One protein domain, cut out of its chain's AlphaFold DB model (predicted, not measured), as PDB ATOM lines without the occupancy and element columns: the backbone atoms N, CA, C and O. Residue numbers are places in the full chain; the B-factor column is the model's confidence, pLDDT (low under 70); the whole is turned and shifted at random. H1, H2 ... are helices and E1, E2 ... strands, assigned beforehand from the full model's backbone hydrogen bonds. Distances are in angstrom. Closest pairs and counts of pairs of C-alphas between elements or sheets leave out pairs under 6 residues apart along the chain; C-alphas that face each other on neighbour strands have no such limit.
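Overview. This is residues 113 to 183 of the 312 residues of an uncharacterized protein of Bradyrhizobium japonicum (UniProt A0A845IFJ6). A long two-stranded hairpin, E1 and E2, forms an arm that reaches away from a small head, where a twisted sheet of four short strands, E3 to E6, has the short helix H1 near one end of it. The arm makes most of the length, and E2 runs on into E3 of the head; the last stretch, residues 172 to 183, is a loop that folds back on itself beyond E6. The printed part has 71 residues, with one named helix and six named strands in the order H1 E1 E2 E3 E4 E5 E6, and the class is mostly strand. The sheets, E1 - E2 and E3 - E4 - E5 - E6, are both antiparallel. The whole is only just loose, close to extended, with a radius of gyration of the C-alphas of 16.3 A, and elongated, with spans of 53 by 27 by 19 A.

Arrangement. H1, residues 113 to 121, has every O i to N i+4 pair within hydrogen-bond range. E1, residues 126 to 135, and E2, residues 138 to 148, form an antiparallel hairpin at 160 degrees, with N 129 and O 145 2.8 A apart. E2 runs on into E3, residues 150 to 153, across a break of 1 residue, at 37 degrees. E3, E4, residues 156 to 159, E5, residues 162 to 165, and E6, residues 168 to 171, form a meander, each strand the antiparallel neighbour of the one before. Across E3 and E4, N 151 and O 158 are 2.9 A apart; across E4 and E5, N 157 and O 164 are 2.8 A apart; across E5 and E6, N 165 and O 168 are 2.9 A apart. From edge strand E3 to edge strand E6 the strands' lines turn by 86 degrees. H1 is on this sheet but only grazes it, with its residues 116 to 121; its closest C-alphas to E5 are those of Ala 119 and Leu 162, 6.2 A apart. E1 is apart from E3, E4, E5 and E6.

Along the chain. H1 begins at C-alpha 113, (213.806, 294.945, 374.473), and is 12.1 A long. E1 is 28.1 A long and ends at C-alpha 135, (208.314, 264.637, 357.797); E2 is 29.2 A long. E3, E4, E5 and E6 have four residues each, and E6 ends at C-alpha 171, (222.573, 293.607, 385.688).

Size, cuts and confidence. The C-alphas of Asn 136 and Arg 177, the two farthest apart, are 55.6 A apart. The printed part has no cut, and the six links between named elements are tight. Residues 173 to 174 pair antiparallel with residues 180 to 181. Mean pLDDT of the printed part is 72.7, and residues 123 to 149 are under 70.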
ATOM      1  N   VAL A 113     213.681 296.176 375.279       72.25
ATOM      2  CA  VAL A 113     213.806 294.945 374.473       72.25
ATOM      3  C   VAL A 113     215.107 294.950 373.664       72.25
ATOM      4  O   VAL A 113     215.861 293.981 373.721       72.25
ATOM      5  N   ASP A 114     215.442 296.072 373.024       70.94
ATOM      6  CA  ASP A 114     216.685 296.217 372.255       70.94
ATOM      7  C   ASP A 114     217.943 296.088 373.124       70.94
ATOM      8  O   ASP A 114     218.956 295.531 372.701       70.94
ATOM      9  N   GLU A 115     217.911 296.607 374.353       76.44
ATOM     10  CA  GLU A 115     219.036 296.507 375.285       76.44
ATOM     11  C   GLU A 115     219.222 295.079 375.793       76.44
ATOM     12  O   GLU A 115     220.359 294.615 375.906       76.44
ATOM     13  N   LEU A 116     218.123 294.367 376.055       78.00
ATOM     14  CA  LEU A 116     218.150 292.944 376.386       78.00
ATOM     15  C   LEU A 116     218.685 292.117 375.221       78.00
ATOM     16  O   LEU A 116     219.547 291.263 375.432       78.00
ATOM     17  N   GLN A 117     218.227 292.400 374.002       77.31
ATOM     18  CA  GLN A 117     218.684 291.713 372.804       77.31
ATOM     19  C   GLN A 117     220.178 291.953 372.567       77.31
ATOM     20  O   GLN A 117     220.929 290.991 372.434       77.31
ATOM     21  N   ARG A 118     220.659 293.201 372.624       77.81
ATOM     22  CA  ARG A 118     222.100 293.502 372.502       77.81
ATOM     23  C   ARG A 118     222.929 292.840 373.601       77.81
ATOM     24  O   ARG A 118     224.023 292.345 373.341       77.81
ATOM     25  N   ALA A 119     222.428 292.815 374.837       76.94
ATOM     26  CA  ALA A 119     223.112 292.159 375.947       76.94
ATOM     27  C   ALA A 119     223.196 290.638 375.754       76.94
ATOM     28  O   ALA A 119     224.241 290.042 376.033       76.94
ATOM     29  N   TRP A 120     222.134 290.028 375.230       73.19
ATOM     30  CA  TRP A 120     222.091 288.619 374.853       73.19
ATOM     31  C   TRP A 120     223.041 288.315 373.686       73.19
ATOM     32  O   TRP A 120     223.848 287.389 373.762       73.19
ATOM     33  N   GLU A 121     223.040 289.153 372.651       74.62
ATOM     34  CA  GLU A 121     223.944 289.042 371.506       74.62
ATOM     35  C   GLU A 121     225.417 289.247 371.909       74.62
ATOM     36  O   GLU A 121     226.310 288.616 371.350       74.62
ATOM     37  N   SER A 122     225.713 290.046 372.932       70.00
ATOM     38  CA  SER A 122     227.092 290.219 373.417       70.00
ATOM     39  C   SER A 122     227.703 288.963 374.066       70.00
ATOM     40  O   SER A 122     228.870 288.986 374.456       70.00
ATOM     41  N   ALA A 123     226.944 287.869 374.212       69.88
ATOM     42  CA  ALA A 123     227.442 286.637 374.810       69.88
ATOM     43  C   ALA A 123     228.612 286.037 373.999       69.88
ATOM     44  O   ALA A 123     228.430 285.702 372.825       69.88
ATOM     45  N   PRO A 124     229.798 285.840 374.617       61.00
ATOM     46  CA  PRO A 124     231.001 285.382 373.916       61.00
ATOM     47  C   PRO A 124     230.929 283.913 373.481       61.00
ATOM     48  O   PRO A 124     231.669 283.495 372.596       61.00
ATOM     49  N   ALA A 125     230.038 283.123 374.086       59.84
ATOM     50  CA  ALA A 125     229.840 281.723 373.752       59.84
ATOM     51  C   ALA A 125     228.379 281.485 373.355       59.84
ATOM     52  O   ALA A 125     227.457 281.678 374.152       59.84
ATOM     53  N   ARG A 126     228.182 281.052 372.107       62.44
ATOM     54  CA  ARG A 126     226.884 280.702 371.529       62.44
ATOM     55  C   ARG A 126     226.960 279.270 371.007       62.44
ATOM     56  O   ARG A 126     227.843 278.948 370.212       62.44
ATOM     57  N   ARG A 127     226.063 278.399 371.460       59.28
ATOM     58  CA  ARG A 127     225.889 277.064 370.888       59.28
ATOM     59  C   ARG A 127     225.043 277.208 369.637       59.28
ATOM     60  O   ARG A 127     223.931 277.713 369.696       59.28
ATOM     61  N   VAL A 128     225.585 276.792 368.502       58.25
ATOM     62  CA  VAL A 128     224.815 276.716 367.264       58.25
ATOM     63  C   VAL A 128     224.276 275.298 367.158       58.25
ATOM     64  O   VAL A 128     225.050 274.353 367.010       58.25
ATOM     65  N   SER A 129     222.965 275.153 367.269       58.78
ATOM     66  CA  SER A 129     222.239 273.912 367.040       58.78
ATOM     67  C   SER A 129     221.492 274.016 365.710       58.78
ATOM     68  O   SER A 129     221.130 275.097 365.243       58.78
ATOM     69  N   VAL A 130     221.309 272.886 365.036       59.66
ATOM     70  CA  VAL A 130     220.498 272.819 363.821       59.66
ATOM     71  C   VAL A 130     219.284 271.981 364.159       59.66
ATOM     72  O   VAL A 130     219.400 270.776 364.381       59.66
ATOM     73  N   HIS A 131     218.125 272.625 364.224       58.09
ATOM     74  CA  HIS A 131     216.856 271.930 364.358       58.09
ATOM     75  C   HIS A 131     216.394 271.550 362.956       58.09
ATOM     76  O   HIS A 131     216.191 272.414 362.108       58.09
ATOM     77  N   CYS A 132     216.281 270.251 362.698       54.00
ATOM     78  CA  CYS A 132     215.742 269.722 361.454       54.00
ATOM     79  C   CYS A 132     214.488 268.924 361.780       54.00
ATOM     80  O   CYS A 132     214.533 267.997 362.592       54.00
ATOM     81  N   THR A 133     213.378 269.279 361.141       65.50
ATOM     82  CA  THR A 133     212.144 268.509 361.259       65.50
ATOM     83  C   THR A 133     212.107 267.480 360.135       65.50
ATOM     84  O   THR A 133     212.282 267.803 358.965       65.50
ATOM     85  N   VAL A 134     211.898 266.207 360.458       67.25
ATOM     86  CA  VAL A 134     211.750 265.166 359.429       67.25
ATOM     87  C   VAL A 134     210.275 264.819 359.308       67.25
ATOM     88  O   VAL A 134     209.675 264.342 360.270       67.25
ATOM     89  N   ARG A 135     209.685 265.049 358.131       58.59
ATOM     90  CA  ARG A 135     208.314 264.637 357.797       58.59
ATOM     91  C   ARG A 135     208.368 263.623 356.659       58.59
ATOM     92  O   ARG A 135     208.948 263.890 355.614       58.59
ATOM     93  N   ASN A 136     207.782 262.443 356.864       66.56
ATOM     94  CA  ASN A 136     207.704 261.365 355.864       66.56
ATOM     95  C   ASN A 136     209.060 260.977 355.230       66.56
ATOM     96  O   ASN A 136     209.141 260.707 354.037       66.56
ATOM     97  N   GLY A 137     210.145 260.983 356.012       68.75
ATOM     98  CA  GLY A 137     211.492 260.660 355.521       68.75
ATOM     99  C   GLY A 137     212.180 261.777 354.724       68.75
ATOM    100  O   GLY A 137     213.373 261.666 354.446       68.75
ATOM    101  N   GLN A 138     211.487 262.880 354.426       59.28
ATOM    102  CA  GLN A 138     212.088 264.102 353.897       59.28
ATOM    103  C   GLN A 138     212.411 265.076 355.035       59.28
ATOM    104  O   GLN A 138     211.615 265.312 355.945       59.28
ATOM    105  N   ARG A 139     213.622 265.637 354.995       58.12
ATOM    106  CA  ARG A 139     214.060 266.701 355.906       58.12
ATOM    107  C   ARG A 139     213.443 268.018 355.436       58.12
ATOM    108  O   ARG A 139     213.770 268.469 354.343       58.12
ATOM    109  N   SER A 140     212.579 268.620 356.244       60.44
ATOM    110  CA  SER A 140     211.986 269.940 356.004       60.44
ATOM    111  C   SER A 140     212.313 270.882 357.166       60.44
ATOM    112  O   SER A 140     212.388 270.455 358.315       60.44
ATOM    113  N   ASP A 141     212.511 272.163 356.867       58.97
ATOM    114  CA  ASP A 141     212.826 273.225 357.835       58.97
ATOM    115  C   ASP A 141     214.098 272.960 358.652       58.97
ATOM    116  O   ASP A 141     214.078 272.474 359.786       58.97
ATOM    117  N   VAL A 142     215.238 273.290 358.042       58.94
ATOM    118  CA  VAL A 142     216.542 273.336 358.709       58.94
ATOM    119  C   VAL A 142     216.706 274.726 359.318       58.94
ATOM    120  O   VAL A 142     217.101 275.671 358.638       58.94
ATOM    121  N   LEU A 143     216.388 274.859 360.603       61.31
ATOM    122  CA  LEU A 143     216.535 276.111 361.337       61.31
ATOM    123  C   LEU A 143     217.841 276.096 362.126       61.31
ATOM    124  O   LEU A 143     218.071 275.243 362.987       61.31
ATOM    125  N   ARG A 144     218.703 277.071 361.839       57.78
ATOM    126  CA  ARG A 144     219.864 277.359 362.678       57.78
ATOM    127  C   ARG A 144     219.371 278.045 363.947       57.78
ATOM    128  O   ARG A 144     218.931 279.190 363.896       57.78
ATOM    129  N   VAL A 145     219.485 277.364 365.076       64.50
ATOM    130  CA  VAL A 145     219.194 277.913 366.398       64.50
ATOM    131  C   VAL A 145     220.515 278.280 367.061       64.50
ATOM    132  O   VAL A 145     221.526 277.587 366.939       64.50
ATOM    133  N   VAL A 146     220.544 279.450 367.687       64.81
ATOM    134  CA  VAL A 146     221.733 279.987 368.342       64.81
ATOM    135  C   VAL A 146     221.387 280.172 369.810       64.81
ATOM    136  O   VAL A 146     220.789 281.173 370.188       64.81
ATOM    137  N   ASP A 147     221.753 279.191 370.627       65.00
ATOM    138  CA  ASP A 147     221.492 279.195 372.061       65.00
ATOM    139  C   ASP A 147     222.647 279.877 372.803       65.00
ATOM    140  O   ASP A 147     223.820 279.569 372.556       65.00
ATOM    141  N   PRO A 148     222.379 280.792 373.742       66.12
ATOM    142  CA  PRO A 148     223.443 281.392 374.524       66.12
ATOM    143  C   PRO A 148     223.992 280.369 375.528       66.12
ATOM    144  O   PRO A 148     223.260 279.552 376.092       66.12
ATOM    145  N   VAL A 149     225.292 280.423 375.813       69.69
ATOM    146  CA  VAL A 149     225.849 279.633 376.917       69.69
ATOM    147  C   VAL A 149     225.525 280.316 378.242       69.69
ATOM    148  O   VAL A 149     225.904 281.463 378.477       69.69
ATOM    149  N   VAL A 150     224.837 279.586 379.121       75.88
ATOM    150  CA  VAL A 150     224.527 280.031 380.484       75.88
ATOM    151  C   VAL A 150     225.642 279.584 381.425       75.88
ATOM    152  O   VAL A 150     225.862 278.386 381.605       75.88
ATOM    153  N   VAL A 151     226.320 280.536 382.061       78.81
ATOM    154  CA  VAL A 151     227.326 280.267 383.096       78.81
ATOM    155  C   VAL A 151     226.655 280.395 384.459       78.81
ATOM    156  O   VAL A 151     226.112 281.447 384.787       78.81
ATOM    157  N   ARG A 152     226.661 279.331 385.266       80.56
ATOM    158  CA  ARG A 152     226.101 279.347 386.627       80.56
ATOM    159  C   ARG A 152     227.224 279.324 387.656       80.56
ATOM    160  O   ARG A 152     228.125 278.498 387.567       80.56
ATOM    161  N   SER A 153     227.149 280.214 388.637       78.44
ATOM    162  CA  SER A 153     228.037 280.263 389.797       78.44
ATOM    163  C   SER A 153     227.180 280.506 391.038       78.44
ATOM    164  O   SER A 153     226.667 281.607 391.233       78.44
ATOM    165  N   GLY A 154     226.953 279.460 391.838       85.00
ATOM    166  CA  GLY A 154     226.048 279.509 392.993       85.00
ATOM    167  C   GLY A 154     224.637 279.999 392.633       85.00
ATOM    168  O   GLY A 154     224.030 279.520 391.677       85.00
ATOM    169  N   ASP A 155     224.149 281.000 393.375       83.38
ATOM    170  CA  ASP A 155     222.845 281.665 393.180       83.38
ATOM    171  C   ASP A 155     222.793 282.604 391.956       83.38
ATOM    172  O   ASP A 155     221.761 283.235 391.695       83.38
ATOM    173  N   THR A 156     223.908 282.753 391.240       80.81
ATOM    174  CA  THR A 156     224.059 283.665 390.103       80.81
ATOM    175  C   THR A 156     224.140 282.910 388.778       80.81
ATOM    176  O   THR A 156     224.917 281.969 388.625       80.81
ATOM    177  N   ALA A 157     223.352 283.342 387.796       83.25
ATOM    178  CA  ALA A 157     223.385 282.858 386.420       83.25
ATOM    179  C   ALA A 157     223.720 284.017 385.477       83.25
ATOM    180  O   ALA A 157     223.145 285.097 385.584       83.25
ATOM    181  N   GLN A 158     224.654 283.799 384.558       79.81
ATOM    182  CA  GLN A 158     225.131 284.798 383.611       79.81
ATOM    183  C   GLN A 158     224.890 284.333 382.176       79.81
ATOM    184  O   GLN A 158     225.150 283.178 381.836       79.81
ATOM    185  N   ILE A 159     224.393 285.249 381.347       80.81
ATOM    186  CA  ILE A 159     224.135 285.049 379.920       80.81
ATOM    187  C   ILE A 159     224.713 286.260 379.190       80.81
ATOM    188  O   ILE A 159     224.091 287.318 379.127       80.81
ATOM    189  N   GLY A 160     225.947 286.135 378.699       78.81
ATOM    190  CA  GLY A 160     226.688 287.281 378.172       78.81
ATOM    191  C   GLY A 160     226.807 288.402 379.204       78.81
ATOM    192  O   GLY A 160     227.364 288.202 380.281       78.81
ATOM    193  N   SER A 161     226.264 289.577 378.880       80.25
ATOM    194  CA  SER A 161     226.260 290.735 379.786       80.25
ATOM    195  C   SER A 161     225.119 290.725 380.816       80.25
ATOM    196  O   SER A 161     225.136 291.533 381.753       80.25
ATOM    197  N   LEU A 162     224.148 289.816 380.667       82.81
ATOM    198  CA  LEU A 162     223.026 289.641 381.588       82.81
ATOM    199  C   LEU A 162     223.468 288.849 382.821       82.81
ATOM    200  O   LEU A 162     224.066 287.780 382.706       82.81
ATOM    201  N   GLU A 163     223.131 289.344 384.006       83.94
ATOM    202  CA  GLU A 163     223.380 288.678 385.281       83.94
ATOM    203  C   GLU A 163     222.084 288.580 386.080       83.94
ATOM    204  O   GLU A 163     221.460 289.585 386.439       83.94
ATOM    205  N   PHE A 164     221.716 287.344 386.387       82.56
ATOM    206  CA  PHE A 164     220.573 286.984 387.200       82.56
ATOM    207  C   PHE A 164     221.056 286.478 388.549       82.56
ATOM    208  O   PHE A 164     221.964 285.653 388.617       82.56
ATOM    209  N   ARG A 165     220.411 286.911 389.628       79.12
ATOM    210  CA  ARG A 165     220.626 286.375 390.974       79.12
ATOM    211  C   ARG A 165     219.291 285.897 391.514       79.12
ATOM    212  O   ARG A 165     218.344 286.679 391.563       79.12
ATOM    213  N   ARG A 166     219.200 284.619 391.895       77.62
ATOM    214  CA  ARG A 166     217.946 283.991 392.364       77.62
ATOM    215  C   ARG A 166     216.765 284.226 391.407       77.62
ATOM    216  O   ARG A 166     215.667 284.569 391.831       77.62
ATOM    217  N   GLY A 167     217.022 284.127 390.102       71.88
ATOM    218  CA  GLY A 167     216.011 284.319 389.054       71.88
ATOM    219  C   GLY A 167     215.619 285.773 388.755       71.88
ATOM    220  O   GLY A 167     214.840 285.995 387.838       71.88
ATOM    221  N   ARG A 168     216.163 286.773 389.464       78.94
ATOM    222  CA  ARG A 168     215.921 288.199 389.178       78.94
ATOM    223  C   ARG A 168     217.071 288.798 388.384       78.94
ATOM    224  O   ARG A 168     218.229 288.554 388.724       78.94
ATOM    225  N   LEU A 169     216.768 289.604 387.367       81.38
ATOM    226  CA  LEU A 169     217.777 290.360 386.626       81.38
ATOM    227  C   LEU A 169     218.367 291.438 387.545       81.38
ATOM    228  O   LEU A 169     217.639 292.261 388.092       81.38
ATOM    229  N   VAL A 170     219.683 291.421 387.742       84.75
ATOM    230  CA  VAL A 170     220.389 292.391 388.600       84.75
ATOM    231  C   VAL A 170     221.283 293.308 387.773       84.75
ATOM    232  O   VAL A 170     221.506 294.461 388.147       84.75
ATOM    233  N   ARG A 171     221.772 292.823 386.627       86.44
ATOM    234  CA  ARG A 171     222.573 293.607 385.688       86.44
ATOM    235  C   ARG A 171     222.266 293.183 384.260       86.44
ATOM    236  O   ARG A 171     222.187 291.990 383.998       86.44
ATOM    237  N   TYR A 172     222.147 294.143 383.349       85.12
ATOM    238  CA  TYR A 172     221.933 293.857 381.926       85.12
ATOM    239  C   TYR A 172     223.058 294.359 381.013       85.12
ATOM    240  O   TYR A 172     223.058 294.091 379.820       85.12
ATOM    241  N   GLY A 173     224.042 295.073 381.557       85.44
ATOM    242  CA  GLY A 173     225.159 295.579 380.772       85.44
ATOM    243  C   GLY A 173     226.151 296.375 381.601       85.44
ATOM    244  O   GLY A 173     226.049 296.470 382.831       85.44
ATOM    245  N   ARG A 174     227.120 296.975 380.913       82.62
ATOM    246  CA  ARG A 174     228.029 297.978 381.468       82.62
ATOM    247  C   ARG A 174     228.048 299.185 380.541       82.62
ATOM    248  O   ARG A 174     227.971 299.039 379.327       82.62
ATOM    249  N   THR A 175     228.151 300.378 381.112       78.88
ATOM    250  CA  THR A 175     228.412 301.594 380.329       78.88
ATOM    251  C   THR A 175     229.827 301.554 379.743       78.88
ATOM    252  O   THR A 175     230.676 300.808 380.234       78.88
ATOM    253  N   ALA A 176     230.132 302.417 378.768       73.12
ATOM    254  CA  ALA A 176     231.489 302.569 378.222       73.12
ATOM    255  C   ALA A 176     232.557 302.887 379.295       73.12
ATOM    256  O   ALA A 176     233.737 302.628 379.099       73.12
ATOM    257  N   ARG A 177     232.139 303.410 380.458       75.19
ATOM    258  CA  ARG A 177     232.997 303.698 381.620       75.19
ATOM    259  C   ARG A 177     233.046 302.551 382.645       75.19
ATOM    260  O   ARG A 177     233.514 302.748 383.759       75.19
ATOM    261  N   GLY A 178     232.505 301.377 382.317       75.50
ATOM    262  CA  GLY A 178     232.523 300.183 383.170       75.50
ATOM    263  C   GLY A 178     231.453 300.127 384.268       75.50
ATOM    264  O   GLY A 178     231.388 299.133 384.991       75.50
ATOM    265  N   VAL A 179     230.584 301.137 384.393       79.25
ATOM    266  CA  VAL A 179     229.526 301.163 385.425       79.25
ATOM    267  C   VAL A 179     228.440 300.128 385.099       79.25
ATOM    268  O   VAL A 179     227.938 300.153 383.970       79.25
ATOM    269  N   PRO A 180     228.046 299.246 386.041       81.81
ATOM    270  CA  PRO A 180     227.022 298.233 385.800       81.81
ATOM    271  C   PRO A 180     225.635 298.863 385.633       81.81
ATOM    272  O   PRO A 180     225.191 299.644 386.475       81.81
ATOM    273  N   LEU A 181     224.942 298.481 384.562       83.31
ATOM    274  CA  LEU A 181     223.566 298.881 384.293       83.31
ATOM    275  C   LEU A 181     222.607 297.943 385.022       83.31
ATOM    276  O   LEU A 181     222.623 296.732 384.785       83.31
ATOM    277  N   LYS A 182     221.798 298.502 385.923       84.81
ATOM    278  CA  LYS A 182     220.796 297.781 386.716       84.81
ATOM    279  C   LYS A 182     219.407 298.024 386.132       84.81
ATOM    280  O   LYS A 182     219.196 299.126 385.628       84.81
ATOM    281  N   PRO A 183     218.475 297.061 386.217       82.81
ATOM    282  CA  PRO A 183     217.081 297.315 385.880       82.81
ATOM    283  C   PRO A 183     216.521 298.442 386.746       82.81
ATOM    284  O   PRO A 183     216.782 298.480 387.952       82.81
TER     285      PRO A 183